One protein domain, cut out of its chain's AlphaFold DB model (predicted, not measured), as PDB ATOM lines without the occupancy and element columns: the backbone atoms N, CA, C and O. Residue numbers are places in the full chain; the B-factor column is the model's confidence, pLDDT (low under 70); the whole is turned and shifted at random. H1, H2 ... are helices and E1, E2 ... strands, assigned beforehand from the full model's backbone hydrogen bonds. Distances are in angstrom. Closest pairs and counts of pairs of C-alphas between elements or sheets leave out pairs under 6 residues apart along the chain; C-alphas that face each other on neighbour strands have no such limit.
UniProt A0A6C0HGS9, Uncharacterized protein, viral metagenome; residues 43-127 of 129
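What this domain is: This is residues 43 to 127 of the 129 residues of an uncharacterized protein of viral metagenome (UniProt A0A6C0HGS9). A long antiparallel hairpin, E3 and E4, runs through the middle of an elongated domain, with H2 packed over one face of it, near both strands, and the small hairpin E1 and E2 on its E4 side. H1 and H3 meet near one end of the long axis, and the long link between E3 and E4, residues 71 to 94, makes the other end. The printed part has 85 residues with four named strands and three named helices, in the order E1, E2, H1, E3, E4, H2, H3; the class is mixed, helices and strands. The whole is only just compact, close to loose, with a radius of gyration of the C-alphas of 14.0 A and spans of 45 by 28 by 20 A.

How they stand to each other: E1, residues 43 to 45, and E2, residues 52 to 56, form an antiparallel hairpin, with N 44 and O 55 within hydrogen-bond range at 2.9 A. H1, residues 60 to 64, has its closest C-alphas to E2 at Trp 55 and Ser 62, 5.7 A apart. E3, residues 66 to 70, and E4, residues 95 to 99, form a second antiparallel hairpin at 155 degrees; N 66 and O 99 are 2.8 A apart, and N 95 and O 70 are 3.0 A apart, both within hydrogen-bond range. The closest C-alphas of E1 and E4 are those of Val 45 and Tyr 98, 6.8 A apart, while E2 and E4 are apart. H2, residues 102 to 109, has its closest C-alphas to E3 at Phe 66 and Pro 102, 6.1 A apart. H3, residues 115 to 127, is close to H2 but not clearly touching, with the C-alphas of Pro 102 and Val 118 closest at 6.2 A; they run opposite ways at a steep tilt of 49 degrees. H3 only just touches H1, with 3 pairs of C-alphas within 8 A, by residues 124 to 125 alone; the closest C-alphas are those of Arg 64 and Met 125, 6.3 A apart. In H2 every O i to N i+4 pair is within hydrogen-bond range, in H3 8 of 9, and in H1 0 of 1, where 2 of 2 O i to N i+3 pairs are.

Where its parts are: E1 begins at C-alpha 43, (98.970, 42.891, 176.928). E3 is 13.0 A long and E4 13.3 A, with C-alpha 95 at (87.639, 33.492, 178.473). H2 is 10.6 A long. H3, 19.3 A, ends at C-alpha 127, (84.498, 59.434, 175.111).

The domain as a whole: The two C-alphas farthest apart are those of His 85 and Gln 127, 45.9 A. The printed part has no cut. The link from E3 to E4 is long, with 24 residues; that from E1 to E2 is short, and the others are tight. The mean pLDDT of the printed part is 93.0, and residues 87 to 89 are under 70.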
ATOM      1  N   PHE A  43      99.448  42.288 178.172       98.06
ATOM      2  CA  PHE A  43      98.970  42.891 176.928       98.06
ATOM      3  C   PHE A  43      97.741  42.147 176.412       98.06
ATOM      4  O   PHE A  43      97.647  40.922 176.532       98.06
ATOM      5  N   ILE A  44      96.795  42.912 175.881       98.50
ATOM      6  CA  ILE A  44      95.611  42.378 175.221       98.50
ATOM      7  C   ILE A  44      96.013  41.945 173.816       98.50
ATOM      8  O   ILE A  44      96.768  42.647 173.149       98.50
ATOM      9  N   VAL A  45      95.481  40.821 173.356       98.38
ATOM     10  CA  VAL A  45      95.613  40.377 171.966       98.38
ATOM     11  C   VAL A  45      94.259  40.388 171.268       98.38
ATOM     12  O   VAL A  45      93.225  40.151 171.896       98.38
ATOM     13  N   ASN A  46      94.266  40.664 169.966       98.56
ATOM     14  CA  ASN A  46      93.101  40.511 169.111       98.56
ATOM     15  C   ASN A  46      92.697  39.034 169.072       98.56
ATOM     16  O   ASN A  46      93.516  38.154 168.806       98.56
ATOM     17  N   ALA A  47      91.426  38.763 169.342       98.12
ATOM     18  CA  ALA A  47      90.928  37.408 169.482       98.12
ATOM     19  C   ALA A  47      90.840  36.634 168.156       98.12
ATOM     20  O   ALA A  47      90.837  35.407 168.200       98.12
ATOM     21  N   GLU A  48      90.789  37.305 167.001       97.19
ATOM     22  CA  GLU A  48      90.823  36.691 165.664       97.19
ATOM     23  C   GLU A  48      92.259  36.481 165.170       97.19
ATOM     24  O   GLU A  48      92.616  35.386 164.741       97.19
ATOM     25  N   THR A  49      93.108  37.507 165.259       96.88
ATOM     26  CA  THR A  49      94.440  37.498 164.627       96.88
ATOM     27  C   THR A  49      95.579  37.129 165.574       96.88
ATOM     28  O   THR A  49      96.663  36.768 165.121       96.88
ATOM     29  N   GLY A  50      95.375  37.240 166.888       96.38
ATOM     30  CA  GLY A  50      96.417  37.063 167.899       96.38
ATOM     31  C   GLY A  50      97.417  38.223 167.994       96.38
ATOM     32  O   GLY A  50      98.353  38.142 168.790       96.38
ATOM     33  N   ILE A  51      97.240  39.300 167.218       98.00
ATOM     34  CA  ILE A  51      98.115  40.480 167.250       98.00
ATOM     35  C   ILE A  51      97.910  41.238 168.565       98.00
ATOM     36  O   ILE A  51      96.779  41.469 168.990       98.00
ATOM     37  N   ALA A  52      99.005  41.631 169.215       98.12
ATOM     38  CA  ALA A  52      98.957  42.372 170.469       98.12
ATOM     39  C   ALA A  52      98.580  43.847 170.261       98.12
ATOM     40  O   ALA A  52      99.110  44.525 169.382       98.12
ATOM     41  N   TYR A  53      97.713  44.350 171.133       97.69
ATOM     42  CA  TYR A  53      97.425  45.768 171.293       97.69
ATOM     43  C   TYR A  53      98.406  46.417 172.278       97.69
ATOM     44  O   TYR A  53      98.920  45.742 173.175       97.69
ATOM     45  N   PRO A  54      98.602  47.747 172.211       97.00
ATOM     46  CA  PRO A  54      99.440  48.471 173.171       97.00
ATOM     47  C   PRO A  54      98.802  48.605 174.568       97.00
ATOM     48  O   PRO A  54      99.390  49.209 175.463       97.00
ATOM     49  N   TRP A  55      97.600  48.060 174.778       97.38
ATOM     50  CA  TRP A  55      96.841  48.188 176.021       97.38
ATOM     51  C   TRP A  55      96.881  46.905 176.848       97.38
ATOM     52  O   TRP A  55      96.993  45.797 176.318       97.38
ATOM     53  N   ARG A  56      96.766  47.055 178.170       97.69
ATOM     54  CA  ARG A  56      96.798  45.939 179.120       97.69
ATOM     55  C   ARG A  56      95.405  45.564 179.601       97.69
ATOM     56  O   ARG A  56      94.524  46.412 179.722       97.69
ATOM     57  N   VAL A  57      95.219  44.291 179.932       97.50
ATOM     58  CA  VAL A  57      93.980  43.785 180.529       97.50
ATOM     59  C   VAL A  57      93.698  44.548 181.821       97.50
ATOM     60  O   VAL A  57      94.509  44.527 182.747       97.50
ATOM     61  N   GLY A  58      92.537  45.204 181.872       95.31
ATOM     62  CA  GLY A  58      92.090  45.988 183.024       95.31
ATOM     63  C   GLY A  58      92.515  47.458 183.005       95.31
ATOM     64  O   GLY A  58      92.091  48.202 183.883       95.31
ATOM     65  N   SER A  59      93.297  47.912 182.017       96.31
ATOM     66  CA  SER A  59      93.625  49.339 181.895       96.31
ATOM     67  C   SER A  59      92.413  50.162 181.445       96.31
ATOM     68  O   SER A  59      91.499  49.646 180.796       96.31
ATOM     69  N   TYR A  60      92.417  51.467 181.729       95.44
ATOM     70  CA  TYR A  60      91.384  52.394 181.250       95.44
ATOM     71  C   TYR A  60      91.242  52.365 179.720       95.44
ATOM     72  O   TYR A  60      90.119  52.331 179.206       95.44
ATOM     73  N   ASP A  61      92.371  52.297 179.009       95.44
ATOM     74  CA  ASP A  61      92.419  52.221 177.547       95.44
ATOM     75  C   ASP A  61      91.906  50.899 176.981       95.44
ATOM     76  O   ASP A  61      91.452  50.871 175.842       95.44
ATOM     77  N   SER A  62      91.873  49.813 177.764       95.94
ATOM     78  CA  SER A  62      91.267  48.555 177.306       95.94
ATOM     79  C   SER A  62      89.789  48.707 176.928       95.94
ATOM     80  O   SER A  62      89.265  47.921 176.143       95.94
ATOM     81  N   ARG A  63      89.116  49.749 177.439       95.25
ATOM     82  CA  ARG A  63      87.724  50.085 177.106       95.25
ATOM     83  C   ARG A  63      87.554  50.610 175.673       95.25
ATOM     84  O   ARG A  63      86.421  50.646 175.194       95.25
ATOM     85  N   ARG A  64      88.645  50.963 174.982       95.94
ATOM     86  CA  ARG A  64      88.656  51.288 173.543       95.94
ATOM     87  C   ARG A  64      88.387  50.058 172.666       95.94
ATOM     88  O   ARG A  64      87.950  50.197 171.534       95.94
ATOM     89  N   LEU A  65      88.623  48.855 173.188       97.38
ATOM     90  CA  LEU A  65      88.374  47.599 172.483       97.38
ATOM     91  C   LEU A  65      86.962  47.078 172.737       97.38
ATOM     92  O   LEU A  65      86.361  47.307 173.793       97.38
ATOM     93  N   PHE A  66      86.436  46.309 171.789       98.00
ATOM     94  CA  PHE A  66      85.225  45.529 171.983       98.00
ATOM     95  C   PHE A  66      85.562  44.241 172.745       98.00
ATOM     96  O   PHE A  66      86.163  43.317 172.202       98.00
ATOM     97  N   LYS A  67      85.203  44.195 174.032       97.44
ATOM     98  CA  LYS A  67      85.439  43.047 174.916       97.44
ATOM     99  C   LYS A  67      84.202  42.156 174.985       97.44
ATOM    100  O   LYS A  67      83.116  42.650 175.272       97.44
ATOM    101  N   MET A  68      84.403  40.849 174.855       96.75
ATOM    102  CA  MET A  68      83.419  39.814 175.168       96.75
ATOM    103  C   MET A  68      83.976  38.843 176.211       96.75
ATOM    104  O   MET A  68      85.189  38.681 176.366       96.75
ATOM    105  N   VAL A  69      83.074  38.223 176.966       96.56
ATOM    106  CA  VAL A  69      83.411  37.191 177.947       96.56
ATOM    107  C   VAL A  69      82.700  35.916 177.528       96.56
ATOM    108  O   VAL A  69      81.473  35.864 177.547       96.56
ATOM    109  N   ASP A  70      83.464  34.914 177.109       94.38
ATOM    110  CA  ASP A  70      82.925  33.607 176.755       94.38
ATOM    111  C   ASP A  70      82.796  32.748 178.017       94.38
ATOM    112  O   ASP A  70      83.790  32.342 178.626       94.38
ATOM    113  N   THR A  71      81.548  32.495 178.402       93.31
ATOM    114  CA  THR A  71      81.154  31.647 179.532       93.31
ATOM    115  C   THR A  71      80.544  30.320 179.078       93.31
ATOM    116  O   THR A  71      79.992  29.595 179.898       93.31
ATOM    117  N   THR A  72      80.597  29.987 177.782       89.31
ATOM    118  CA  THR A  72      79.964  28.769 177.244       89.31
ATOM    119  C   THR A  72      80.680  27.486 177.662       89.31
ATOM    120  O   THR A  72      80.102  26.409 177.575       89.31
ATOM    121  N   GLY A  73      81.947  27.583 178.079       86.56
ATOM    122  CA  GLY A  73      82.766  26.432 178.460       86.56
ATOM    123  C   GLY A  73      83.229  25.566 177.282       86.56
ATOM    124  O   GLY A  73      83.886  24.554 177.511       86.56
ATOM    125  N   VAL A  74      82.916  25.957 176.037       88.62
ATOM    126  CA  VAL A  74      83.220  25.198 174.807       88.62
ATOM    127  C   VAL A  74      84.702  25.240 174.448       88.62
ATOM    128  O   VAL A  74      85.204  24.315 173.812       88.62
ATOM    129  N   CYS A  75      85.409  26.304 174.830       91.19
ATOM    130  CA  CYS A  75      86.843  26.420 174.600       91.19
ATOM    131  C   CYS A  75      87.618  26.398 175.916       91.19
ATOM    132  O   CYS A  75      87.162  26.921 176.935       91.19
ATOM    133  N   ASP A  76      88.820  25.837 175.867       91.31
ATOM    134  CA  ASP A  76      89.752  25.821 176.986       91.31
ATOM    135  C   ASP A  76      90.376  27.202 177.250       91.31
ATOM    136  O   ASP A  76      90.133  28.176 176.532       91.31
ATOM    137  N   ILE A  77      91.228  27.284 178.276       92.06
ATOM    138  CA  ILE A  77      91.911  28.522 178.691       92.06
ATOM    139  C   ILE A  77      92.790  29.163 177.601       92.06
ATOM    140  O   ILE A  77      93.116  30.343 177.688       92.06
ATOM    141  N   ASN A  78      93.185  28.399 176.582       92.00
ATOM    142  CA  ASN A  78      94.011  28.857 175.466       92.00
ATOM    143  C   ASN A  78      93.180  29.105 174.192       92.00
ATOM    144  O   ASN A  78      93.757  29.393 173.141       92.00
ATOM    145  N   GLY A  79      91.850  28.988 174.274       93.25
ATOM    146  CA  GLY A  79      90.918  29.243 173.177       93.25
ATOM    147  C   GLY A  79      90.814  28.114 172.150       93.25
ATOM    148  O   GLY A  79      90.340  28.345 171.037       93.25
ATOM    149  N   PHE A  80      91.249  26.896 172.482       92.69
ATOM    150  CA  PHE A  80      90.990  25.724 171.639       92.69
ATOM    151  C   PHE A  80      89.645  25.101 171.993       92.69
ATOM    152  O   PHE A  80      89.278  25.056 173.166       92.69
ATOM    153  N   MET A  81      88.918  24.612 170.986       89.94
ATOM    154  CA  MET A  81      87.665  23.891 171.216       89.94
ATOM    155  C   MET A  81      87.938  22.603 171.996       89.94
ATOM    156  O   MET A  81      88.819  21.829 171.627       89.94
ATOM    157  N   ILE A  82      87.180  22.390 173.068       86.81
ATOM    158  CA  ILE A  82      87.213  21.166 173.864       86.81
ATOM    159  C   ILE A  82      86.314  20.141 173.173       86.81
ATOM    160  O   ILE A  82      85.181  20.454 172.799       86.81
ATOM    161  N   ASP A  83      86.816  18.920 172.996       81.62
ATOM    162  CA  ASP A  83      85.987  17.809 172.534       81.62
ATOM    163  C   ASP A  83      84.961  17.456 173.621       81.62
ATOM    164  O   ASP A  83      85.305  17.300 174.796       81.62
ATOM    165  N   ARG A  84      83.697  17.304 173.218       74.62
ATOM    166  CA  ARG A  84      82.559  16.984 174.091       74.62
ATOM    167  C   ARG A  84      82.745  15.677 174.861       74.62
ATOM    168  O   ARG A  84      82.087  15.489 175.876       74.62
ATOM    169  N   HIS A  85      83.616  14.790 174.385       71.75
ATOM    170  CA  HIS A  85      83.896  13.499 175.012       71.75
ATOM    171  C   HIS A  85      85.036  13.537 176.042       71.75
ATOM    172  O   HIS A  85      85.359  12.510 176.630       71.75
ATOM    173  N   THR A  86      85.655  14.699 176.273       70.06
ATOM    174  CA  THR A  86      86.772  14.831 177.219       70.06
ATOM    175  C   THR A  86      86.270  15.205 178.614       70.06
ATOM    176  O   THR A  86      85.432  16.092 178.753       70.06
ATOM    177  N   GLU A  87      86.866  14.630 179.665       66.62
ATOM    178  CA  GLU A  87      86.585  14.970 181.079       66.62
ATOM    179  C   GLU A  87      86.836  16.449 181.437       66.62
ATOM    180  O   GLU A  87      86.425  16.927 182.488       66.62
ATOM    181  N   SER A  88      87.515  17.200 180.567       67.25
ATOM    182  CA  SER A  88      87.854  18.613 180.767       67.25
ATOM    183  C   SER A  88      86.725  19.599 180.416       67.25
ATOM    184  O   SER A  88      86.970  20.807 180.407       67.25
ATOM    185  N   TYR A  89      85.513  19.124 180.104       69.44
ATOM    186  CA  TYR A  89      84.341  19.972 179.868       69.44
ATOM    187  C   TYR A  89      83.447  20.075 181.121       69.44
ATOM    188  O   TYR A  89      83.141  19.048 181.726       69.44
ATOM    189  N   PRO A  90      82.931  21.273 181.468       78.81
ATOM    190  CA  PRO A  90      83.179  22.577 180.842       78.81
ATOM    191  C   PRO A  90      84.432  23.282 181.387       78.81
ATOM    192  O   PRO A  90      84.829  23.083 182.536       78.81
ATOM    193  N   ASN A  91      85.026  24.176 180.583       83.56
ATOM    194  CA  ASN A  91      86.078  25.071 181.075       83.56
ATOM    195  C   ASN A  91      85.551  25.900 182.261       83.56
ATOM    196  O   ASN A  91      84.617  26.688 182.116       83.56
ATOM    197  N   ARG A  92      86.179  25.726 183.430       85.00
ATOM    198  CA  ARG A  92      85.781  26.370 184.690       85.00
ATOM    199  C   ARG A  92      85.951  27.890 184.671       85.00
ATOM    200  O   ARG A  92      85.236  28.582 185.390       85.00
ATOM    201  N   ASN A  93      86.901  28.403 183.889       89.62
ATOM    202  CA  ASN A  93      87.247  29.820 183.879       89.62
ATOM    203  C   ASN A  93      86.769  30.487 182.583       89.62
ATOM    204  O   ASN A  93      87.087  29.991 181.499       89.62
ATOM    205  N   PRO A  94      86.056  31.624 182.663       93.69
ATOM    206  CA  PRO A  94      85.601  32.329 181.476       93.69
ATOM    207  C   PRO A  94      86.778  32.894 180.681       93.69
ATOM    208  O   PRO A  94      87.774  33.348 181.250       93.69
ATOM    209  N   ASN A  95      86.636  32.915 179.357       96.75
ATOM    210  CA  ASN A  95      87.639  33.492 178.473       96.75
ATOM    211  C   ASN A  95      87.310  34.955 178.164       96.75
ATOM    212  O   ASN A  95      86.223  35.278 177.686       96.75
ATOM    213  N   HIS A  96      88.266  35.849 178.396       97.69
ATOM    214  CA  HIS A  96      88.163  37.254 178.014       97.69
ATOM    215  C   HIS A  96      88.751  37.454 176.618       97.69
ATOM    216  O   HIS A  96      89.950  37.266 176.411       97.69
ATOM    217  N   ILE A  97      87.918  37.857 175.664       97.75
ATOM    218  CA  ILE A  97      88.293  38.048 174.259       97.75
ATOM    219  C   ILE A  97      88.048  39.497 173.839       97.75
ATOM    220  O   ILE A  97      87.131  40.153 174.340       97.75
ATOM    221  N   TYR A  98      88.895  40.007 172.951       98.44
ATOM    222  CA  TYR A  98      88.935  41.416 172.575       98.44
ATOM    223  C   TYR A  98      89.037  41.577 171.055       98.44
ATOM    224  O   TYR A  98      89.734  40.810 170.394       98.44
ATOM    225  N   TYR A  99      88.354  42.590 170.529       98.44
ATOM    226  CA  TYR A  99      88.244  42.907 169.106       98.44
ATOM    227  C   TYR A  99      88.344  44.417 168.880       98.44
ATOM    228  O   TYR A  99      88.082  45.208 169.790       98.44
ATOM    229  N   ASP A 100      88.646  44.811 167.649       97.31
ATOM    230  CA  ASP A 100      88.650  46.205 167.200       97.31
ATOM    231  C   ASP A 100      87.236  46.800 167.215       97.31
ATOM    232  O   ASP A 100      87.037  47.958 167.579       97.31
ATOM    233  N   SER A 101      86.234  46.000 166.841       97.31
ATOM    234  CA  SER A 101      84.844  46.441 166.722       97.31
ATOM    235  C   SER A 101      83.839  45.302 166.952       97.31
ATOM    236  O   SER A 101      84.194  44.121 166.841       97.31
ATOM    237  N   PRO A 102      82.559  45.631 167.224       97.75
ATOM    238  CA  PRO A 102      81.473  44.652 167.233       97.75
ATOM    239  C   PRO A 102      81.369  43.867 165.916       97.75
ATOM    240  O   PRO A 102      81.080  42.673 165.935       97.75
ATOM    241  N   ASP A 103      81.648  44.513 164.780       97.75
ATOM    242  CA  ASP A 103      81.566  43.893 163.452       97.75
ATOM    243  C   ASP A 103      82.622  42.800 163.262       97.75
ATOM    244  O   ASP A 103      82.324  41.735 162.719       97.75
ATOM    245  N   GLN A 104      83.840  43.024 163.768       97.88
ATOM    246  CA  GLN A 104      84.894  42.009 163.749       97.88
ATOM    247  C   GLN A 104      84.485  40.782 164.575       97.88
ATOM    248  O   GLN A 104      84.617  39.652 164.107       97.88
ATOM    249  N   PHE A 105      83.910  40.990 165.766       97.62
ATOM    250  CA  PHE A 105      83.373  39.894 166.578       97.62
ATOM    251  C   PHE A 105      82.269  39.122 165.841       97.62
ATOM    252  O   PHE A 105      82.326  37.894 165.767       97.62
ATOM    253  N   MET A 106      81.288  39.829 165.272       97.25
ATOM    254  CA  MET A 106      80.170  39.227 164.536       97.25
ATOM    255  C   MET A 106      80.656  38.385 163.354       97.25
ATOM    256  O   MET A 106      80.207  37.250 163.180       97.25
ATOM    257  N   LYS A 107      81.633  38.892 162.592       97.50
ATOM    258  CA  LYS A 107      82.272  38.168 161.487       97.50
ATOM    259  C   LYS A 107      83.008  36.919 161.975       97.50
ATOM    260  O   LYS A 107      82.793  35.840 161.423       97.50
ATOM    261  N   HIS A 108      83.833  37.048 163.013       96.25
ATOM    262  CA  HIS A 108      84.633  35.942 163.536       96.25
ATOM    263  C   HIS A 108      83.749  34.823 164.122       96.25
ATOM    264  O   HIS A 108      83.970  33.643 163.854       96.25
ATOM    265  N   HIS A 109      82.695  35.177 164.863       94.06
ATOM    266  CA  HIS A 109      81.785  34.212 165.492       94.06
ATOM    267  C   HIS A 109      80.598  33.789 164.617       94.06
ATOM    268  O   HIS A 109      79.841  32.913 165.036       94.06
ATOM    269  N   ARG A 110      80.439  34.378 163.423       95.69
ATOM    270  CA  ARG A 110      79.283  34.182 162.527       95.69
ATOM    271  C   ARG A 110      77.956  34.374 163.264       95.69
ATOM    272  O   ARG A 110      77.068  33.527 163.217       95.69
ATOM    273  N   THR A 111      77.859  35.475 164.001       94.50
ATOM    274  CA  THR A 111      76.708  35.798 164.848       94.50
ATOM    275  C   THR A 111      76.301  37.253 164.675       94.50
ATOM    276  O   THR A 111      77.063  38.050 164.131       94.50
ATOM    277  N   THR A 112      75.118  37.601 165.171       96.00
ATOM    278  CA  THR A 112      74.583  38.960 165.123       96.00
ATOM    279  C   THR A 112      74.386  39.463 166.542       96.00
ATOM    280  O   THR A 112      73.702  38.834 167.348       96.00
ATOM    281  N   LEU A 113      74.995  40.603 166.855       95.06
ATOM    282  CA  LEU A 113      74.786  41.289 168.123       95.06
ATOM    283  C   LEU A 113      73.495  42.104 168.085       95.06
ATOM    284  O   LEU A 113      73.073  42.602 167.042       95.06
ATOM    285  N   THR A 114      72.893  42.297 169.254       96.88
ATOM    286  CA  THR A 114      71.760  43.212 169.396       96.88
ATOM    287  C   THR A 114      72.194  44.648 169.074       96.88
ATOM    288  O   THR A 114      73.268  45.051 169.542       96.88
ATOM    289  N   PRO A 115      71.362  45.460 168.395       96.19
ATOM    290  CA  PRO A 115      71.691  46.850 168.066       96.19
ATOM    291  C   PRO A 115      72.132  47.683 169.277       96.19
ATOM    292  O   PRO A 115      73.096  48.437 169.188       96.19
ATOM    293  N   GLN A 116      71.509  47.458 170.439       96.69
ATOM    294  CA  GLN A 116      71.840  48.141 171.690       96.69
ATOM    295  C   GLN A 116      73.303  47.937 172.125       96.69
ATOM    296  O   GLN A 116      73.948  48.871 172.588       96.69
ATOM    297  N   LEU A 117      73.867  46.735 171.957       94.69
ATOM    298  CA  LEU A 117      75.274  46.471 172.294       94.69
ATOM    299  C   LEU A 117      76.231  47.230 171.371       94.69
ATOM    300  O   LEU A 117      77.252  47.748 171.827       94.69
ATOM    301  N   VAL A 118      75.889  47.310 170.084       96.38
ATOM    302  CA  VAL A 118      76.667  48.050 169.084       96.38
ATOM    303  C   VAL A 118      76.610  49.550 169.374       96.38
ATOM    304  O   VAL A 118      77.635  50.226 169.333       96.38
ATOM    305  N   GLU A 119      75.435  50.072 169.718       96.44
ATOM    306  CA  GLU A 119      75.247  51.476 170.086       96.44
ATOM    307  C   GLU A 119      75.983  51.834 171.382       96.44
ATOM    308  O   GLU A 119      76.738  52.805 171.414       96.44
ATOM    309  N   ASN A 120      75.874  51.001 172.419       95.56
ATOM    310  CA  ASN A 120      76.611  51.179 173.672       95.56
ATOM    311  C   ASN A 120      78.127  51.227 173.444       95.56
ATOM    312  O   ASN A 120      78.831  52.010 174.084       95.56
ATOM    313  N   PHE A 121      78.644  50.404 172.527       95.38
ATOM    314  CA  PHE A 121      80.046  50.467 172.132       95.38
ATOM    315  C   PHE A 121      80.386  51.805 171.464       95.38
ATOM    316  O   PHE A 121      81.348  52.453 171.872       95.38
ATOM    317  N   LYS A 122      79.586  52.256 170.492       95.50
ATOM    318  CA  LYS A 122      79.790  53.540 169.795       95.50
ATOM    319  C   LYS A 122      79.767  54.732 170.757       95.50
ATOM    320  O   LYS A 122      80.674  55.558 170.721       95.50
ATOM    321  N   ASN A 123      78.801  54.767 171.674       95.50
ATOM    322  CA  ASN A 123      78.675  55.808 172.699       95.50
ATOM    323  C   ASN A 123      79.825  55.785 173.712       95.50
ATOM    324  O   ASN A 123      80.184  56.809 174.286       95.50
ATOM    325  N   ARG A 124      80.424  54.617 173.958       94.00
ATOM    326  CA  ARG A 124      81.644  54.528 174.762       94.00
ATOM    327  C   ARG A 124      82.851  55.060 173.995       94.00
ATOM    328  O   ARG A 124      83.690  55.729 174.587       94.00
ATOM    329  N   MET A 125      82.941  54.766 172.700       93.62
ATOM    330  CA  MET A 125      84.051  55.206 171.854       93.62
ATOM    331  C   MET A 125      84.102  56.725 171.676       93.62
ATOM    332  O   MET A 125      85.200  57.270 171.625       93.62
ATOM    333  N   SER A 126      82.962  57.420 171.677       92.94
ATOM    334  CA  SER A 126      82.930  58.890 171.611       92.94
ATOM    335  C   SER A 126      83.570  59.587 172.818       92.94
ATOM    336  O   SER A 126      83.905  60.755 172.718       92.94
ATOM    337  N   GLN A 127      83.792  58.889 173.938       90.06
ATOM    338  CA  GLN A 127      84.498  59.434 175.111       90.06
ATOM    339  C   GLN A 127      86.023  59.481 174.932       90.06
ATOM    340  O   GLN A 127      86.739  59.963 175.808       90.06
TER     341      GLN A 127